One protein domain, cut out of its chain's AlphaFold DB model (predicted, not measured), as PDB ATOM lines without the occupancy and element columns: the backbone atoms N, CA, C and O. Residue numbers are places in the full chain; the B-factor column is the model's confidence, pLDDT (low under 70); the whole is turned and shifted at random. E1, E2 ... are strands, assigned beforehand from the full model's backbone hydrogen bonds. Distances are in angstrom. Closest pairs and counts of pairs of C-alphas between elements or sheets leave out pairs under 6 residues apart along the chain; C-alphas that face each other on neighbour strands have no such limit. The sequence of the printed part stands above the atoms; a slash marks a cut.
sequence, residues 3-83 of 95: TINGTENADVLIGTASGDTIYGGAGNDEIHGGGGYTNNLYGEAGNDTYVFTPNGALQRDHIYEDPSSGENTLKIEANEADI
ATOM      1  N   THR A   3      -1.128  10.762 -17.284       96.56
ATOM      2  CA  THR A   3      -2.207  11.453 -17.982       96.56
ATOM      3  C   THR A   3      -1.756  12.878 -18.241       96.56
ATOM      4  O   THR A   3      -1.377  13.577 -17.300       96.56
ATOM      5  N   ILE A   4      -1.769  13.279 -19.506       97.06
ATOM      6  CA  ILE A   4      -1.406  14.617 -19.964       97.06
ATOM      7  C   ILE A   4      -2.678  15.254 -20.513       97.06
ATOM      8  O   ILE A   4      -3.377  14.627 -21.303       97.06
ATOM      9  N   ASN A   5      -2.982  16.470 -20.068       98.19
ATOM     10  CA  ASN A   5      -4.132  17.236 -20.540       98.19
ATOM     11  C   ASN A   5      -3.610  18.569 -21.075       98.19
ATOM     12  O   ASN A   5      -2.854  19.238 -20.361       98.19
ATOM     13  N   GLY A   6      -3.995  18.918 -22.296       97.81
ATOM     14  CA  GLY A   6      -3.836  20.255 -22.843       97.81
ATOM     15  C   GLY A   6      -4.919  21.197 -22.330       97.81
ATOM     16  O   GLY A   6      -5.455  21.037 -21.223       97.81
ATOM     17  N   THR A   7      -5.171  22.243 -23.099       98.25
ATOM     18  CA  THR A   7      -5.948  23.411 -22.698       98.25
ATOM     19  C   THR A   7      -7.055  23.708 -23.710       98.25
ATOM     20  O   THR A   7      -7.523  22.828 -24.416       98.25
ATOM     21  N   GLU A   8      -7.562  24.941 -23.719       97.81
ATOM     22  CA  GLU A   8      -8.490  25.417 -24.754       97.81
ATOM     23  C   GLU A   8      -7.758  26.107 -25.925       97.81
ATOM     24  O   GLU A   8      -8.390  26.717 -26.790       97.81
ATOM     25  N   ASN A   9      -6.422  26.092 -25.914       98.25
ATOM     26  CA  ASN A   9      -5.573  26.712 -26.925       98.25
ATOM     27  C   ASN A   9      -4.739  25.646 -27.630       98.25
ATOM     28  O   ASN A   9      -4.559  24.563 -27.106       98.25
ATOM     29  N   ALA A  10      -4.136  26.023 -28.758       98.56
ATOM     30  CA  ALA A  10      -3.157  25.182 -29.436       98.56
ATOM     31  C   ALA A  10      -1.968  24.842 -28.521       98.56
ATOM     32  O   ALA A  10      -1.195  25.732 -28.138       98.56
ATOM     33  N   ASP A  11      -1.808  23.556 -28.233       98.75
ATOM     34  CA  ASP A  11      -0.784  23.002 -27.363       98.75
ATOM     35  C   ASP A  11       0.216  22.115 -28.119       98.75
ATOM     36  O   ASP A  11      -0.044  21.565 -29.189       98.75
ATOM     37  N   VAL A  12       1.405  21.958 -27.529       98.25
ATOM     38  CA  VAL A  12       2.386  20.939 -27.931       98.25
ATOM     39  C   VAL A  12       2.513  19.953 -26.781       98.25
ATOM     40  O   VAL A  12       3.110  20.262 -25.745       98.25
ATOM     41  N   LEU A  13       1.941  18.765 -26.955       97.75
ATOM     42  CA  LEU A  13       1.845  17.745 -25.916       97.75
ATOM     43  C   LEU A  13       2.825  16.611 -26.202       97.75
ATOM     44  O   LEU A  13       2.778  15.979 -27.256       97.75
ATOM     45  N   ILE A  14       3.718  16.341 -25.246       95.25
ATOM     46  CA  ILE A  14       4.776  15.336 -25.390       95.25
ATOM     47  C   ILE A  14       4.658  14.296 -24.280       95.25
ATOM     48  O   ILE A  14       4.850  14.598 -23.100       95.25
ATOM     49  N   GLY A  15       4.364  13.063 -24.685       92.81
ATOM     50  CA  GLY A  15       4.362  11.880 -23.839       92.81
ATOM     51  C   GLY A  15       5.750  11.488 -23.336       92.81
ATOM     52  O   GLY A  15       6.791  12.022 -23.717       92.81
ATOM     53  N   THR A  16       5.766  10.520 -22.437       91.19
ATOM     54  CA  THR A  16       6.965   9.995 -21.793       91.19
ATOM     55  C   THR A  16       7.494   8.756 -22.528       91.19
ATOM     56  O   THR A  16       7.054   8.392 -23.615       91.19
ATOM     57  N   ALA A  17       8.481   8.080 -21.936       88.12
ATOM     58  CA  ALA A  17       8.943   6.775 -22.412       88.12
ATOM     59  C   ALA A  17       8.064   5.601 -21.920       88.12
ATOM     60  O   ALA A  17       8.467   4.446 -22.035       88.12
ATOM     61  N   SER A  18       6.930   5.879 -21.267       88.62
ATOM     62  CA  SER A  18       5.933   4.903 -20.808       88.62
ATOM     63  C   SER A  18       4.646   5.040 -21.620       88.62
ATOM     64  O   SER A  18       4.481   6.015 -22.331       88.62
ATOM     65  N   GLY A  19       3.717   4.088 -21.483       91.00
ATOM     66  CA  GLY A  19       2.397   4.224 -22.103       91.00
ATOM     67  C   GLY A  19       1.598   5.314 -21.399       91.00
ATOM     68  O   GLY A  19       1.393   5.225 -20.184       91.00
ATOM     69  N   ASP A  20       1.174   6.326 -22.139       94.31
ATOM     70  CA  ASP A  20       0.477   7.494 -21.618       94.31
ATOM     71  C   ASP A  20      -0.902   7.667 -22.261       94.31
ATOM     72  O   ASP A  20      -1.195   7.156 -23.345       94.31
ATOM     73  N   THR A  21      -1.759   8.397 -21.554       96.75
ATOM     74  CA  THR A  21      -3.012   8.912 -22.099       96.75
ATOM     75  C   THR A  21      -2.871  10.420 -22.258       96.75
ATOM     76  O   THR A  21      -2.581  11.106 -21.276       96.75
ATOM     77  N   ILE A  22      -3.070  10.929 -23.471       98.06
ATOM     78  CA  ILE A  22      -2.916  12.349 -23.798       98.06
ATOM     79  C   ILE A  22      -4.238  12.882 -24.347       98.06
ATOM     80  O   ILE A  22      -4.760  12.308 -25.301       98.06
ATOM     81  N   TYR A  23      -4.745  13.956 -23.745       98.38
ATOM     82  CA  TYR A  23      -5.925  14.707 -24.175       98.38
ATOM     83  C   TYR A  23      -5.490  16.097 -24.654       98.38
ATOM     84  O   TYR A  23      -4.848  16.804 -23.877       98.38
ATOM     85  N   GLY A  24      -5.800  16.449 -25.902       97.75
ATOM     86  CA  GLY A  24      -5.506  17.736 -26.543       97.75
ATOM     87  C   GLY A  24      -6.297  18.872 -25.915       97.75
ATOM     88  O   GLY A  24      -5.721  19.790 -25.340       97.75
ATOM     89  N   GLY A  25      -7.615  18.702 -25.852       97.81
ATOM     90  CA  GLY A  25      -8.527  19.714 -25.345       97.81
ATOM     91  C   GLY A  25      -9.215  20.429 -26.499       97.81
ATOM     92  O   GLY A  25      -9.688  19.800 -27.438       97.81
ATOM     93  N   ALA A  26      -9.350  21.746 -26.416       96.62
ATOM     94  CA  ALA A  26      -9.763  22.526 -27.578       96.62
ATOM     95  C   ALA A  26      -8.547  23.238 -28.167       96.62
ATOM     96  O   ALA A  26      -7.657  23.635 -27.427       96.62
ATOM     97  N   GLY A  27      -8.558  23.504 -29.468       97.75
ATOM     98  CA  GLY A  27      -7.432  24.142 -30.141       97.75
ATOM     99  C   GLY A  27      -6.932  23.287 -31.292       97.75
ATOM    100  O   GLY A  27      -7.590  22.355 -31.712       97.75
ATOM    101  N   ASN A  28      -5.800  23.667 -31.872       98.44
ATOM    102  CA  ASN A  28      -5.169  22.868 -32.917       98.44
ATOM    103  C   ASN A  28      -3.858  22.350 -32.342       98.44
ATOM    104  O   ASN A  28      -2.880  23.104 -32.293       98.44
ATOM    105  N   ASP A  29      -3.857  21.108 -31.886       98.62
ATOM    106  CA  ASP A  29      -2.792  20.575 -31.049       98.62
ATOM    107  C   ASP A  29      -1.772  19.764 -31.841       98.62
ATOM    108  O   ASP A  29      -2.068  19.135 -32.857       98.62
ATOM    109  N   GLU A  30      -0.533  19.749 -31.355       98.38
ATOM    110  CA  GLU A  30       0.508  18.840 -31.825       98.38
ATOM    111  C   GLU A  30       0.793  17.788 -30.749       98.38
ATOM    112  O   GLU A  30       1.347  18.086 -29.687       98.38
ATOM    113  N   ILE A  31       0.418  16.537 -31.023       98.00
ATOM    114  CA  ILE A  31       0.433  15.447 -30.046       98.00
ATOM    115  C   ILE A  31       1.512  14.426 -30.405       98.00
ATOM    116  O   ILE A  31       1.447  13.739 -31.427       98.00
ATOM    117  N   HIS A  32       2.482  14.279 -29.502       95.12
ATOM    118  CA  HIS A  32       3.545  13.279 -29.555       95.12
ATOM    119  C   HIS A  32       3.299  12.240 -28.465       95.12
ATOM    120  O   HIS A  32       3.428  12.543 -27.280       95.12
ATOM    121  N   GLY A  33       3.014  10.990 -28.839       91.38
ATOM    122  CA  GLY A  33       2.792   9.911 -27.865       91.38
ATOM    123  C   GLY A  33       4.013   9.582 -26.998       91.38
ATOM    124  O   GLY A  33       3.890   8.921 -25.975       91.38
ATOM    125  N   GLY A  34       5.203  10.057 -27.367       86.19
ATOM    126  CA  GLY A  34       6.450   9.659 -26.719       86.19
ATOM    127  C   GLY A  34       6.942   8.328 -27.278       86.19
ATOM    128  O   GLY A  34       6.691   8.023 -28.437       86.19
ATOM    129  N   GLY A  35       7.674   7.531 -26.500       79.94
ATOM    130  CA  GLY A  35       8.348   6.324 -27.000       79.94
ATOM    131  C   GLY A  35       8.137   5.086 -26.133       79.94
ATOM    132  O   GLY A  35       7.758   5.170 -24.972       79.94
ATOM    133  N   GLY A  36       8.460   3.912 -26.678       73.00
ATOM    134  CA  GLY A  36       8.684   2.682 -25.904       73.00
ATOM    135  C   GLY A  36       7.446   1.868 -25.512       73.00
ATOM    136  O   GLY A  36       7.582   0.665 -25.290       73.00
ATOM    137  N   TYR A  37       6.252   2.460 -25.476       85.25
ATOM    138  CA  TYR A  37       4.999   1.771 -25.139       85.25
ATOM    139  C   TYR A  37       3.814   2.325 -25.934       85.25
ATOM    140  O   TYR A  37       3.942   3.311 -26.652       85.25
ATOM    141  N   THR A  38       2.671   1.647 -25.815       87.94
ATOM    142  CA  THR A  38       1.420   2.054 -26.454       87.94
ATOM    143  C   THR A  38       0.743   3.193 -25.718       87.94
ATOM    144  O   THR A  38       0.492   3.073 -24.517       87.94
ATOM    145  N   ASN A  39       0.400   4.241 -26.465       92.44
ATOM    146  CA  ASN A  39      -0.300   5.418 -25.963       92.44
ATOM    147  C   ASN A  39      -1.752   5.474 -26.440       92.44
ATOM    148  O   ASN A  39      -2.088   4.925 -27.490       92.44
ATOM    149  N   ASN A  40      -2.597   6.169 -25.680       95.88
ATOM    150  CA  ASN A  40      -3.941   6.558 -26.098       95.88
ATOM    151  C   ASN A  40      -3.958   8.076 -26.296       95.88
ATOM    152  O   ASN A  40      -3.753   8.821 -25.338       95.88
ATOM    153  N   LEU A  41      -4.173   8.519 -27.527       97.44
ATOM    154  CA  LEU A  41      -4.082   9.917 -27.930       97.44
ATOM    155  C   LEU A  41      -5.467  10.407 -28.356       97.44
ATOM    156  O   LEU A  41      -6.121   9.754 -29.171       97.44
ATOM    157  N   TYR A  42      -5.892  11.530 -27.792       97.94
ATOM    158  CA  TYR A  42      -7.170  12.185 -28.051       97.94
ATOM    159  C   TYR A  42      -6.883  13.644 -28.410       97.94
ATOM    160  O   TYR A  42      -6.327  14.349 -27.576       97.94
ATOM    161  N   GLY A  43      -7.229  14.078 -29.619       97.19
ATOM    162  CA  GLY A  43      -7.110  15.473 -30.074       97.19
ATOM    163  C   GLY A  43      -8.215  16.350 -29.496       97.19
ATOM    164  O   GLY A  43      -7.965  17.424 -28.975       97.19
ATOM    165  N   GLU A  44      -9.411  15.769 -29.391       97.31
ATOM    166  CA  GLU A  44     -10.626  16.411 -28.893       97.31
ATOM    167  C   GLU A  44     -11.210  17.446 -29.857       97.31
ATOM    168  O   GLU A  44     -11.894  17.009 -30.769       97.31
ATOM    169  N   ALA A  45     -11.102  18.759 -29.667       97.69
ATOM    170  CA  ALA A  45     -11.778  19.735 -30.529       97.69
ATOM    171  C   ALA A  45     -10.789  20.615 -31.290       97.69
ATOM    172  O   ALA A  45     -10.085  21.407 -30.681       97.69
ATOM    173  N   GLY A  46     -10.895  20.621 -32.615       97.44
ATOM    174  CA  GLY A  46     -10.098  21.418 -33.535       97.44
ATOM    175  C   GLY A  46      -9.317  20.543 -34.511       97.44
ATOM    176  O   GLY A  46      -9.677  19.396 -34.761       97.44
ATOM    177  N   ASN A  47      -8.328  21.139 -35.173       98.06
ATOM    178  CA  ASN A  47      -7.554  20.470 -36.215       98.06
ATOM    179  C   ASN A  47      -6.196  20.051 -35.657       98.06
ATOM    180  O   ASN A  47      -5.252  20.849 -35.646       98.06
ATOM    181  N   ASP A  48      -6.091  18.792 -35.259       98.44
ATOM    182  CA  ASP A  48      -4.944  18.279 -34.520       98.44
ATOM    183  C   ASP A  48      -3.949  17.544 -35.415       98.44
ATOM    184  O   ASP A  48      -4.267  17.022 -36.488       98.44
ATOM    185  N   THR A  49      -2.697  17.489 -34.973       98.12
ATOM    186  CA  THR A  49      -1.603  16.789 -35.645       98.12
ATOM    187  C   THR A  49      -0.979  15.756 -34.719       98.12
ATOM    188  O   THR A  49      -0.331  16.085 -33.730       98.12
ATOM    189  N   TYR A  50      -1.090  14.486 -35.097       97.00
ATOM    190  CA  TYR A  50      -0.458  13.366 -34.405       97.00
ATOM    191  C   TYR A  50       0.900  13.073 -35.021       97.00
ATOM    192  O   TYR A  50       0.975  12.687 -36.192       97.00
ATOM    193  N   VAL A  51       1.970  13.233 -34.248       94.94
ATOM    194  CA  VAL A  51       3.341  13.111 -34.749       94.94
ATOM    195  C   VAL A  51       3.959  11.783 -34.331       94.94
ATOM    196  O   VAL A  51       4.103  11.479 -33.148       94.94
ATOM    197  N   PHE A  52       4.381  10.999 -35.323       90.94
ATOM    198  CA  PHE A  52       5.122   9.756 -35.128       90.94
ATOM    199  C   PHE A  52       6.542   9.912 -35.642       90.94
ATOM    200  O   PHE A  52       6.764  10.071 -36.844       90.94
ATOM    201  N   THR A  53       7.503   9.774 -34.734       86.56
ATOM    202  CA  THR A  53       8.928   9.723 -35.067       86.56
ATOM    203  C   THR A  53       9.441   8.306 -34.819       86.56
ATOM    204  O   THR A  53       9.525   7.890 -33.660       86.56
ATOM    205  N   PRO A  54       9.786   7.526 -35.860       78.19
ATOM    206  CA  PRO A  54      10.342   6.193 -35.662       78.19
ATOM    207  C   PRO A  54      11.648   6.262 -34.869       78.19
ATOM    208  O   PRO A  54      12.629   6.860 -35.300       78.19
ATOM    209  N   ASN A  55      11.677   5.615 -33.707       73.38
ATOM    210  CA  ASN A  55      12.835   5.588 -32.806       73.38
ATOM    211  C   ASN A  55      13.455   4.182 -32.683       73.38
ATOM    212  O   ASN A  55      14.239   3.914 -31.775       73.38
ATOM    213  N   GLY A  56      13.099   3.267 -33.592       68.06
ATOM    214  CA  GLY A  56      13.582   1.884 -33.606       68.06
ATOM    215  C   GLY A  56      12.896   0.947 -32.603       68.06
ATOM    216  O   GLY A  56      13.113  -0.262 -32.677       68.06
ATOM    217  N   ALA A  57      12.045   1.452 -31.704       70.06
ATOM    218  CA  ALA A  57      11.174   0.618 -30.883       70.06
ATOM    219  C   ALA A  57       9.890   0.253 -31.646       70.06
ATOM    220  O   ALA A  57       9.353   1.053 -32.412       70.06
ATOM    221  N   LEU A  58       9.371  -0.957 -31.412       68.19
ATOM    222  CA  LEU A  58       8.038  -1.345 -31.879       68.19
ATOM    223  C   LEU A  58       6.986  -0.597 -31.055       68.19
ATOM    224  O   LEU A  58       6.497  -1.104 -30.047       68.19
ATOM    225  N   GLN A  59       6.662   0.617 -31.482       78.19
ATOM    226  CA  GLN A  59       5.608   1.426 -30.895       78.19
ATOM    227  C   GLN A  59       4.297   1.232 -31.657       78.19
ATOM    228  O   GLN A  59       4.277   1.093 -32.880       78.19
ATOM    229  N   ARG A  60       3.191   1.199 -30.917       86.81
ATOM    230  CA  ARG A  60       1.837   1.254 -31.469       86.81
ATOM    231  C   ARG A  60       1.055   2.227 -30.625       86.81
ATOM    232  O   ARG A  60       0.940   1.942 -29.443       86.81
ATOM    233  N   ASP A  61       0.466   3.249 -31.216       90.81
ATOM    234  CA  ASP A  61      -0.428   4.155 -30.500       90.81
ATOM    235  C   ASP A  61      -1.855   3.995 -31.012       90.81
ATOM    236  O   ASP A  61      -2.092   3.626 -32.166       90.81
ATOM    237  N   HIS A  62      -2.808   4.241 -30.126       94.25
ATOM    238  CA  HIS A  62      -4.214   4.360 -30.460       94.25
ATOM    239  C   HIS A  62      -4.568   5.840 -30.531       94.25
ATOM    240  O   HIS A  62      -4.364   6.573 -29.568       94.25
ATOM    241  N   ILE A  63      -5.114   6.253 -31.670       95.44
ATOM    242  CA  ILE A  63      -5.640   7.598 -31.882       95.44
ATOM    243  C   ILE A  63      -7.161   7.506 -31.849       95.44
ATOM    244  O   ILE A  63      -7.746   6.671 -32.547       95.44
ATOM    245  N   TYR A  64      -7.782   8.346 -31.032       95.56
ATOM    246  CA  TYR A  64      -9.224   8.416 -30.859       95.56
ATOM    247  C   TYR A  64      -9.718   9.793 -31.286       95.56
ATOM    248  O   TYR A  64      -9.331  10.801 -30.708       95.56
ATOM    249  N   GLU A  65     -10.598   9.803 -32.284       94.50
ATOM    250  CA  GLU A  65     -11.136  11.020 -32.885       94.50
ATOM    251  C   GLU A  65     -12.654  10.957 -33.020       94.50
ATOM    252  O   GLU A  65     -13.217   9.900 -33.332       94.50
ATOM    253  N   ASP A  66     -13.304  12.103 -32.821       91.56
ATOM    254  CA  ASP A  66     -14.702  12.303 -33.193       91.56
ATOM    255  C   ASP A  66     -14.761  12.814 -34.645       91.56
ATOM    256  O   ASP A  66     -14.041  13.740 -34.988       91.56
ATOM    257  N   PRO A  67     -15.612  12.284 -35.540       86.25
ATOM    258  CA  PRO A  67     -15.705  12.777 -36.920       86.25
ATOM    259  C   PRO A  67     -16.052  14.270 -37.067       86.25
ATOM    260  O   PRO A  67     -15.962  14.804 -38.172       86.25
ATOM    261  N   SER A  68     -16.519  14.912 -35.996       90.62
ATOM    262  CA  SER A  68     -16.844  16.335 -35.926       90.62
ATOM    263  C   SER A  68     -15.819  17.182 -35.162       90.62
ATOM    264  O   SER A  68     -16.043  18.387 -35.047       90.62
ATOM    265  N   SER A  69     -14.712  16.594 -34.682       90.44
ATOM    266  CA  SER A  69     -13.641  17.319 -33.977       90.44
ATOM    267  C   SER A  69     -12.947  18.346 -34.861       90.44
ATOM    268  O   SER A  69     -12.673  19.450 -34.408       90.44
ATOM    269  N   GLY A  70     -12.755  18.022 -36.136       93.38
ATOM    270  CA  GLY A  70     -12.060  18.857 -37.105       93.38
ATOM    271  C   GLY A  70     -11.396  18.009 -38.184       93.38
ATOM    272  O   GLY A  70     -11.695  16.824 -38.352       93.38
ATOM    273  N   GLU A  71     -10.516  18.632 -38.961       95.94
ATOM    274  CA  GLU A  71      -9.671  17.942 -39.935       95.94
ATOM    275  C   GLU A  71      -8.299  17.647 -39.323       95.94
ATOM    276  O   GLU A  71      -7.450  18.532 -39.210       95.94
ATOM    277  N   ASN A  72      -8.076  16.382 -38.973       96.50
ATOM    278  CA  ASN A  72      -6.871  15.949 -38.265       96.50
ATOM    279  C   ASN A  72      -5.811  15.372 -39.207       96.50
ATOM    280  O   ASN A  72      -6.108  14.777 -40.248       96.50
ATOM    281  N   THR A  73      -4.547  15.513 -38.815       96.56
ATOM    282  CA  THR A  73      -3.375  15.090 -39.584       96.56
ATOM    283  C   THR A  73      -2.597  14.007 -38.845       96.56
ATOM    284  O   THR A  73      -2.214  14.170 -37.692       96.56
ATOM    285  N   LEU A  74      -2.277  12.912 -39.538       94.75
ATOM    286  CA  LEU A  74      -1.248  11.969 -39.101       94.75
ATOM    287  C   LEU A  74       0.081  12.341 -39.766       94.75
ATOM    288  O   LEU A  74       0.244  12.163 -40.976       94.75
ATOM    289  N   LYS A  75       1.032  12.850 -38.983       94.56
ATOM    290  CA  LYS A  75       2.365  13.245 -39.443       94.56
ATOM    291  C   LYS A  75       3.380  12.163 -39.088       94.56
ATOM    292  O   LYS A  75       3.566  11.832 -37.923       94.56
ATOM    293  N   ILE A  76       4.068  11.638 -40.097       91.62
ATOM    294  CA  ILE A  76       5.141  10.658 -39.911       91.62
ATOM    295  C   ILE A  76       6.482  11.331 -40.220       91.62
ATOM    296  O   ILE A  76       6.771  11.641 -41.373       91.62
ATOM    297  N   GLU A  77       7.301  11.557 -39.196       90.81
ATOM    298  CA  GLU A  77       8.643  12.142 -39.309       90.81
ATOM    299  C   GLU A  77       9.685  11.033 -39.488       90.81
ATOM    300  O   GLU A  77      10.478  10.718 -38.601       90.81
ATOM    301  N   ALA A  78       9.641  10.391 -40.654       87.75
ATOM    302  CA  ALA A  78      10.506   9.279 -41.027       87.75
ATOM    303  C   ALA A  78      11.162   9.519 -42.388       87.75
ATOM    304  O   ALA A  78      10.756  10.397 -43.147       87.75
ATOM    305  N   ASN A  79      12.141   8.682 -42.735       88.38
ATOM    306  CA  ASN A  79      12.583   8.599 -44.119       88.38
ATOM    307  C   ASN A  79      11.435   8.055 -44.984       88.38
ATOM    308  O   ASN A  79      10.854   7.019 -44.667       88.38
ATOM    309  N   GLU A  80      11.133   8.724 -46.095       89.06
ATOM    310  CA  GLU A  80      10.081   8.308 -47.031       89.06
ATOM    311  C   GLU A  80      10.285   6.874 -47.547       89.06
ATOM    312  O   GLU A  80       9.312   6.164 -47.793       89.06
ATOM    313  N   ALA A  81      11.537   6.417 -47.658       90.19
ATOM    314  CA  ALA A  81      11.866   5.055 -48.074       90.19
ATOM    315  C   ALA A  81      11.410   3.975 -47.072       90.19
ATOM    316  O   ALA A  81      11.230   2.823 -47.468       90.19
ATOM    317  N   ASP A  82      11.197   4.341 -45.804       85.19
ATOM    318  CA  ASP A  82      10.766   3.424 -44.743       85.19
ATOM    319  C   ASP A  82       9.234   3.340 -44.631       85.19
ATOM    320  O   ASP A  82       8.700   2.489 -43.913       85.19
ATOM    321  N   ILE A  83       8.503   4.204 -45.343       87.50
ATOM    322  CA  ILE A  83       7.052   4.334 -45.220       87.50
ATOM    323  C   ILE A  83       6.337   3.676 -46.398       87.50
ATOM    324  O   ILE A  83       6.587   3.954 -47.568       87.50
TER     325      ILE A  83
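What this domain is: This is residues 3 to 83 of the 95 residues of an uncharacterized protein of Nitrosomonas marina (UniProt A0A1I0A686). With little regular structure, the chain winds in stacked turns, passing at each link between two sheets face to face, a sandwich. Both sheets, E1 E3 E5 E7 and E2 E4 E6 E8, are parallel. The printed part has 81 residues, 32 in eight strands, E1 to E8 in order, with no named helix: all strand. It is compact, with a radius of gyration of the C-alphas of 12.2 A, and spans 33 by 26 by 19 A.

How they stand to each other: E1, residues 3 to 5, is the parallel neighbour of E3, residues 21 to 26; N 4 and O 21, 2.9 A, are within hydrogen-bond range. Likewise E2, residues 12 to 14, and E4, residues 30 to 32, have N 32 and O 13 at 2.8 A. The closest C-alphas of E3 and E4 are Gly 24 and Ile 31, 7.3 A.

Where its parts are: E5, residues 40 to 45, measures 16.0 A and E3 16.2 A. E6 is residues 49 to 52, E7 62 to 64, E8 73 to 76. C-alpha 3 is at (-2.207, 11.453, -17.982), C-alpha 76 at (5.141, 10.658, -39.911).

The domain as a whole: The printed part has no cut and no long link. Residues 56 and 58 are under pLDDT 70.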